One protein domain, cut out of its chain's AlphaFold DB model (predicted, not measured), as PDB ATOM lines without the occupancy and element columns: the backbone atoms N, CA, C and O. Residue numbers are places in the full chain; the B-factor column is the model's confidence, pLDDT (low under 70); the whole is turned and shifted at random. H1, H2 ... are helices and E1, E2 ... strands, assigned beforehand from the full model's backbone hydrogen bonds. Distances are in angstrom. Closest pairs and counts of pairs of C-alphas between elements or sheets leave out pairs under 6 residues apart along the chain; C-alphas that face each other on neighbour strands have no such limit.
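Overview. This is residues 9 to 60 of the 234 residues of the protein "Transcriptional regulator" of Vibrio splendidus 12E03 (UniProt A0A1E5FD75). One long helix, H2, makes one side of the domain, with a short helix, H1, set crosswise at its first end and a small two-stranded hairpin, E1 and E2, folded back over it from its last end. The turn of the hairpin comes back to the H1 end, and the three parts form a loose frame with few contacts between them. The printed part has 52 residues, with two named helices and two named strands in the order H1, H2, E1, E2; the sheet has the order E1 - E2 and is antiparallel, and the class is mixed, helices and strands. The whole is only just compact, close to loose, with a radius of gyration of the C-alphas of 11.5 A, and it spans 31 by 21 by 16 A.

Along the chain. H1 is residues 10 to 16, 9.7 A from first to last C-alpha, and begins with C-alpha 10 at (-1.865, 138.546, 56.411). H2 is residues 25 to 41, 24.7 A long, from C-alpha 25 at (-8.982, 135.355, 57.690) to C-alpha 41 at (-6.863, 149.192, 78.034). E1 is residues 48 to 51, 9.6 A long. E2 is residues 55 to 58, 10.8 A long, and ends with C-alpha 58 at (2.942, 148.340, 64.982).

Arrangement. H1 and H2 only just touch, with 3 pairs of C-alphas within 8 A. Their closest C-alphas are those of Leu 14 and Leu 28, 7.1 A apart, and H2 touches H1 with residues 25 to 28 alone. Their lines are about perpendicular, at 88 degrees. The closest C-alphas of H2 and E1 are those of Arg 36 and Ile 48, 6.4 A apart, while H2 and E2 are apart. E1 and E2 are a hairpin of antiparallel neighbours, with 143 degrees between their directions. C-alphas 48 and 58 face each other at 4.6 A. N 49 and O 57, at 2.8 A, and N 55 and O 51, at 2.9 A, are within hydrogen-bond range. The closest C-alphas of H1 and E2 are those of Arg 10 and Gly 55, 4.9 A apart; H1 and E1 are apart. In H1 and H2 every O i to N i+4 pair is within hydrogen-bond range.

Size, cuts and confidence. The two C-alphas farthest apart are those of Gly 20 and Lys 43, 31.5 A. The printed part runs from residue 9 to residue 60 and has no cut. The link from E1 to E2 is tight, and the links from H1 to H2 and from H2 to E1 are short; no link is long. The mean pLDDT of the printed part is 83.7, and residues 19 to 20, 44 and 60 are under 70.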
ATOM      1  N   GLY A   9       2.617 140.545  56.418       89.31
ATOM      2  CA  GLY A   9       1.635 139.881  55.561       89.31
ATOM      3  C   GLY A   9       0.488 139.242  56.336       89.31
ATOM      4  O   GLY A   9       0.721 138.613  57.366       89.31
ATOM      5  N   ARG A  10      -0.751 139.329  55.835       89.44
ATOM      6  CA  ARG A  10      -1.865 138.546  56.411       89.44
ATOM      7  C   ARG A  10      -1.595 137.048  56.329       89.44
ATOM      8  O   ARG A  10      -1.805 136.364  57.323       89.44
ATOM      9  N   ASP A  11      -1.117 136.583  55.181       86.62
ATOM     10  CA  ASP A  11      -0.830 135.166  54.949       86.62
ATOM     11  C   ASP A  11       0.308 134.705  55.856       86.62
ATOM     12  O   ASP A  11       0.158 133.717  56.564       86.62
ATOM     13  N   PHE A  12       1.351 135.531  55.987       85.94
ATOM     14  CA  PHE A  12       2.421 135.294  56.951       85.94
ATOM     15  C   PHE A  12       1.887 135.154  58.381       85.94
ATOM     16  O   PHE A  12       2.288 134.244  59.086       85.94
ATOM     17  N   LEU A  13       0.968 136.013  58.834       87.94
ATOM     18  CA  LEU A  13       0.404 135.899  60.185       87.94
ATOM     19  C   LEU A  13      -0.492 134.669  60.360       87.94
ATOM     20  O   LEU A  13      -0.533 134.113  61.454       87.94
ATOM     21  N   LEU A  14      -1.246 134.281  59.329       84.69
ATOM     22  CA  LEU A  14      -2.097 133.088  59.367       84.69
ATOM     23  C   LEU A  14      -1.260 131.820  59.431       84.69
ATOM     24  O   LEU A  14      -1.551 130.945  60.239       84.69
ATOM     25  N   GLU A  15      -0.219 131.766  58.614       79.94
ATOM     26  CA  GLU A  15       0.717 130.662  58.577       79.94
ATOM     27  C   GLU A  15       1.541 130.631  59.860       79.94
ATOM     28  O   GLU A  15       1.587 129.593  60.501       79.94
ATOM     29  N   HIS A  16       2.100 131.771  60.299       79.31
ATOM     30  CA  HIS A  16       3.184 131.774  61.276       79.31
ATOM     31  C   HIS A  16       2.817 132.037  62.740       79.31
ATOM     32  O   HIS A  16       3.604 131.734  63.636       79.31
ATOM     33  N   CYS A  17       1.654 132.621  63.028       79.38
ATOM     34  CA  CYS A  17       1.307 133.018  64.399       79.38
ATOM     35  C   CYS A  17       0.349 132.050  65.108       79.38
ATOM     36  O   CYS A  17      -0.074 132.340  66.228       79.38
ATOM     37  N   TRP A  18      -0.002 130.925  64.476       80.69
ATOM     38  CA  TRP A  18      -1.031 130.000  64.968       80.69
ATOM     39  C   TRP A  18      -0.637 128.521  64.810       80.69
ATOM     40  O   TRP A  18      -1.370 127.756  64.180       80.69
ATOM     41  N   PRO A  19       0.499 128.084  65.383       66.94
ATOM     42  CA  PRO A  19       0.911 126.687  65.292       66.94
ATOM     43  C   PRO A  19      -0.173 125.760  65.865       66.94
ATOM     44  O   PRO A  19      -0.767 126.036  66.910       66.94
ATOM     45  N   GLY A  20      -0.468 124.677  65.142       65.50
ATOM     46  CA  GLY A  20      -1.436 123.656  65.559       65.50
ATOM     47  C   GLY A  20      -2.909 124.086  65.542       65.50
ATOM     48  O   GLY A  20      -3.759 123.346  66.038       65.50
ATOM     49  N   ARG A  21      -3.256 125.264  64.999       71.00
ATOM     50  CA  ARG A  21      -4.644 125.756  64.958       71.00
ATOM     51  C   ARG A  21      -5.032 126.255  63.571       71.00
ATOM     52  O   ARG A  21      -4.340 127.070  62.978       71.00
ATOM     53  N   VAL A  22      -6.206 125.840  63.092       73.94
ATOM     54  CA  VAL A  22      -6.776 126.368  61.844       73.94
ATOM     55  C   VAL A  22      -7.383 127.742  62.114       73.94
ATOM     56  O   VAL A  22      -8.414 127.865  62.778       73.94
ATOM     57  N   VAL A  23      -6.746 128.789  61.591       77.00
ATOM     58  CA  VAL A  23      -7.214 130.173  61.708       77.00
ATOM     59  C   VAL A  23      -7.592 130.687  60.326       77.00
ATOM     60  O   VAL A  23      -6.794 130.715  59.400       77.00
ATOM     61  N   THR A  24      -8.843 131.108  60.181       87.31
ATOM     62  CA  THR A  24      -9.352 131.760  58.970       87.31
ATOM     63  C   THR A  24      -9.041 133.259  58.973       87.31
ATOM     64  O   THR A  24      -8.816 133.877  60.023       87.31
ATOM     65  N   GLY A  25      -9.125 133.900  57.803       85.56
ATOM     66  CA  GLY A  25      -8.982 135.355  57.690       85.56
ATOM     67  C   GLY A  25      -9.963 136.143  58.574       85.56
ATOM     68  O   GLY A  25      -9.616 137.219  59.074       85.56
ATOM     69  N   SER A  26     -11.156 135.596  58.825       86.69
ATOM     70  CA  SER A  26     -12.154 136.174  59.731       86.69
ATOM     71  C   SER A  26     -11.705 136.111  61.191       86.69
ATOM     72  O   SER A  26     -11.782 137.116  61.897       86.69
ATOM     73  N   SER A  27     -11.161 134.976  61.642       87.38
ATOM     74  CA  SER A  27     -10.614 134.850  63.000       87.38
ATOM     75  C   SER A  27      -9.378 135.719  63.221       87.38
ATOM     76  O   SER A  27      -9.259 136.307  64.293       87.38
ATOM     77  N   LEU A  28      -8.517 135.906  62.212       89.94
ATOM     78  CA  LEU A  28      -7.394 136.848  62.309       89.94
ATOM     79  C   LEU A  28      -7.885 138.283  62.545       89.94
ATOM     80  O   LEU A  28      -7.350 138.993  63.395       89.94
ATOM     81  N   ASN A  29      -8.941 138.708  61.846       90.50
ATOM     82  CA  ASN A  29      -9.527 140.037  62.047       90.50
ATOM     83  C   ASN A  29     -10.041 140.222  63.481       90.50
ATOM     84  O   ASN A  29      -9.825 141.275  64.086       90.50
ATOM     85  N   VAL A  30     -10.702 139.197  64.025       91.00
ATOM     86  CA  VAL A  30     -11.198 139.201  65.407       91.00
ATOM     87  C   VAL A  30     -10.037 139.215  66.400       91.00
ATOM     88  O   VAL A  30     -10.044 140.029  67.321       91.00
ATOM     89  N   ALA A  31      -9.007 138.397  66.187       88.69
ATOM     90  CA  ALA A  31      -7.817 138.363  67.031       88.69
ATOM     91  C   ALA A  31      -7.132 139.735  67.085       88.69
ATOM     92  O   ALA A  31      -6.902 140.273  68.166       88.69
ATOM     93  N   VAL A  32      -6.904 140.367  65.931       90.62
ATOM     94  CA  VAL A  32      -6.308 141.708  65.865       90.62
ATOM     95  C   VAL A  32      -7.197 142.756  66.545       90.62
ATOM     96  O   VAL A  32      -6.685 143.648  67.225       90.62
ATOM     97  N   LYS A  33      -8.528 142.663  66.417       91.50
ATOM     98  CA  LYS A  33      -9.463 143.539  67.145       91.50
ATOM     99  C   LYS A  33      -9.325 143.370  68.662       91.50
ATOM    100  O   LYS A  33      -9.266 144.372  69.379       91.50
ATOM    101  N   ASN A  34      -9.241 142.133  69.145       91.06
ATOM    102  CA  ASN A  34      -9.102 141.843  70.571       91.06
ATOM    103  C   ASN A  34      -7.764 142.362  71.112       91.06
ATOM    104  O   ASN A  34      -7.749 143.038  72.137       91.06
ATOM    105  N   ILE A  35      -6.666 142.155  70.377       90.50
ATOM    106  CA  ILE A  35      -5.344 142.673  70.754       90.50
ATOM    107  C   ILE A  35      -5.354 144.205  70.799       90.50
ATOM    108  O   ILE A  35      -4.902 144.780  71.780       90.50
ATOM    109  N   ARG A  36      -5.930 144.894  69.802       91.38
ATOM    110  CA  ARG A  36      -6.082 146.365  69.845       91.38
ATOM    111  C   ARG A  36      -6.845 146.838  71.077       91.38
ATOM    112  O   ARG A  36      -6.488 147.857  71.658       91.38
ATOM    113  N   THR A  37      -7.890 146.108  71.454       89.94
ATOM    114  CA  THR A  37      -8.709 146.431  72.627       89.94
ATOM    115  C   THR A  37      -7.896 146.279  73.912       89.94
ATOM    116  O   THR A  37      -7.914 147.174  74.751       89.94
ATOM    117  N   ALA A  38      -7.123 145.196  74.030       87.19
ATOM    118  CA  ALA A  38      -6.230 144.963  75.163       87.19
ATOM    119  C   ALA A  38      -5.081 145.989  75.234       87.19
ATOM    120  O   ALA A  38      -4.784 146.514  76.300       87.19
ATOM    121  N   LEU A  39      -4.466 146.343  74.103       86.12
ATOM    122  CA  LEU A  39      -3.433 147.387  74.063       86.12
ATOM    123  C   LEU A  39      -3.998 148.757  74.467       86.12
ATOM    124  O   LEU A  39      -3.344 149.511  75.187       86.12
ATOM    125  N   GLY A  40      -5.233 149.055  74.054       83.31
ATOM    126  CA  GLY A  40      -5.938 150.271  74.448       83.31
ATOM    127  C   GLY A  40      -6.244 150.339  75.947       83.31
ATOM    128  O   GLY A  40      -6.120 151.411  76.538       83.31
ATOM    129  N   SER A  41      -6.599 149.218  76.587       82.19
ATOM    130  CA  SER A  41      -6.863 149.192  78.034       82.19
ATOM    131  C   SER A  41      -5.593 149.337  78.876       82.19
ATOM    132  O   SER A  41      -5.650 149.889  79.973       82.19
ATOM    133  N   LEU A  42      -4.445 148.906  78.350       77.31
ATOM    134  CA  LEU A  42      -3.144 148.980  79.018       77.31
ATOM    135  C   LEU A  42      -2.448 150.348  78.886       77.31
ATOM    136  O   LEU A  42      -1.359 150.516  79.428       77.31
ATOM    137  N   LYS A  43      -3.058 151.331  78.198       74.50
ATOM    138  CA  LYS A  43      -2.442 152.634  77.868       74.50
ATOM    139  C   LYS A  43      -1.036 152.489  77.255       74.50
ATOM    140  O   LYS A  43      -0.150 153.288  77.542       74.50
ATOM    141  N   CYS A  44      -0.816 151.465  76.433       69.50
ATOM    142  CA  CYS A  44       0.449 151.313  75.721       69.50
ATOM    143  C   CYS A  44       0.515 152.258  74.512       69.50
ATOM    144  O   CYS A  44      -0.444 152.364  73.749       69.50
ATOM    145  N   ASP A  45       1.684 152.857  74.270       76.19
ATOM    146  CA  ASP A  45       1.934 153.718  73.097       76.19
ATOM    147  C   ASP A  45       2.047 152.931  71.774       76.19
ATOM    148  O   ASP A  45       2.155 153.503  70.685       76.19
ATOM    149  N   CYS A  46       2.030 151.596  71.841       76.00
ATOM    150  CA  CYS A  46       2.049 150.725  70.676       76.00
ATOM    151  C   CYS A  46       0.622 150.443  70.169       76.00
ATOM    152  O   CYS A  46      -0.203 149.806  70.823       76.00
ATOM    153  N   LYS A  47       0.333 150.897  68.948       85.06
ATOM    154  CA  LYS A  47      -0.942 150.725  68.246       85.06
ATOM    155  C   LYS A  47      -0.750 149.846  67.020       85.06
ATOM    156  O   LYS A  47       0.141 150.082  66.215       85.06
ATOM    157  N   ILE A  48      -1.629 148.866  66.830       89.50
ATOM    158  CA  ILE A  48      -1.624 148.039  65.615       89.50
ATOM    159  C   ILE A  48      -2.367 148.766  64.492       89.50
ATOM    160  O   ILE A  48      -3.586 148.965  64.571       89.50
ATOM    161  N   LEU A  49      -1.654 149.101  63.423       87.75
ATOM    162  CA  LEU A  49      -2.163 149.706  62.199       87.75
ATOM    163  C   LEU A  49      -2.496 148.621  61.171       87.75
ATOM    164  O   LEU A  49      -1.798 147.617  61.064       87.75
ATOM    165  N   THR A  50      -3.584 148.817  60.426       91.12
ATOM    166  CA  THR A  50      -3.860 148.018  59.225       91.12
ATOM    167  C   THR A  50      -3.242 148.740  58.035       91.12
ATOM    168  O   THR A  50      -3.598 149.891  57.779       91.12
ATOM    169  N   VAL A  51      -2.370 148.064  57.296       86.56
ATOM    170  CA  VAL A  51      -1.827 148.546  56.025       86.56
ATOM    171  C   VAL A  51      -2.575 147.832  54.906       86.56
ATOM    172  O   VAL A  51      -2.600 146.602  54.847       86.56
ATOM    173  N   GLN A  52      -3.274 148.591  54.061       83.12
ATOM    174  CA  GLN A  52      -4.117 148.012  53.013       83.12
ATOM    175  C   GLN A  52      -3.285 147.151  52.059       83.12
ATOM    176  O   GLN A  52      -2.207 147.561  51.652       83.12
ATOM    177  N   LYS A  53      -3.809 145.971  51.702       81.69
ATOM    178  CA  LYS A  53      -3.172 144.967  50.824       81.69
ATOM    179  C   LYS A  53      -1.833 144.388  51.309       81.69
ATOM    180  O   LYS A  53      -1.358 143.443  50.700       81.69
ATOM    181  N   GLU A  54      -1.282 144.882  52.414       84.38
ATOM    182  CA  GLU A  54      -0.040 144.366  53.000       84.38
ATOM    183  C   GLU A  54      -0.310 143.582  54.284       84.38
ATOM    184  O   GLU A  54       0.148 142.458  54.419       84.38
ATOM    185  N   GLY A  55      -1.111 144.111  55.214       88.19
ATOM    186  CA  GLY A  55      -1.449 143.416  56.457       88.19
ATOM    187  C   GLY A  55      -1.416 144.330  57.672       88.19
ATOM    188  O   GLY A  55      -2.205 145.275  57.748       88.19
ATOM    189  N   TYR A  56      -0.564 144.035  58.653       91.62
ATOM    190  CA  TYR A  56      -0.555 144.745  59.935       91.62
ATOM    191  C   TYR A  56       0.843 145.199  60.345       91.62
ATOM    192  O   TYR A  56       1.828 144.502  60.117       91.62
ATOM    193  N   SER A  57       0.934 146.359  60.987       88.94
ATOM    194  CA  SER A  57       2.179 146.880  61.555       88.94
ATOM    195  C   SER A  57       1.936 147.476  62.936       88.94
ATOM    196  O   SER A  57       0.815 147.856  63.278       88.94
ATOM    197  N   PHE A  58       2.986 147.569  63.743       87.81
ATOM    198  CA  PHE A  58       2.942 148.340  64.982       87.81
ATOM    199  C   PHE A  58       3.346 149.787  64.711       87.81
ATOM    200  O   PHE A  58       4.284 150.045  63.956       87.81
ATOM    201  N   SER A  59       2.677 150.745  65.352       79.94
ATOM    202  CA  SER A  59       3.190 152.106  65.447       79.94
ATOM    203  C   SER A  59       4.503 152.075  66.221       79.94
ATOM    204  O   SER A  59       4.623 151.391  67.240       79.94
ATOM    205  N   ARG A  60       5.505 152.807  65.728       65.75
ATOM    206  CA  ARG A  60       6.757 152.989  66.466       65.75
ATOM    207  C   ARG A  60       6.405 153.596  67.833       65.75
ATOM    208  O   ARG A  60       5.635 154.560  67.840       65.75
TER     209      ARG A  60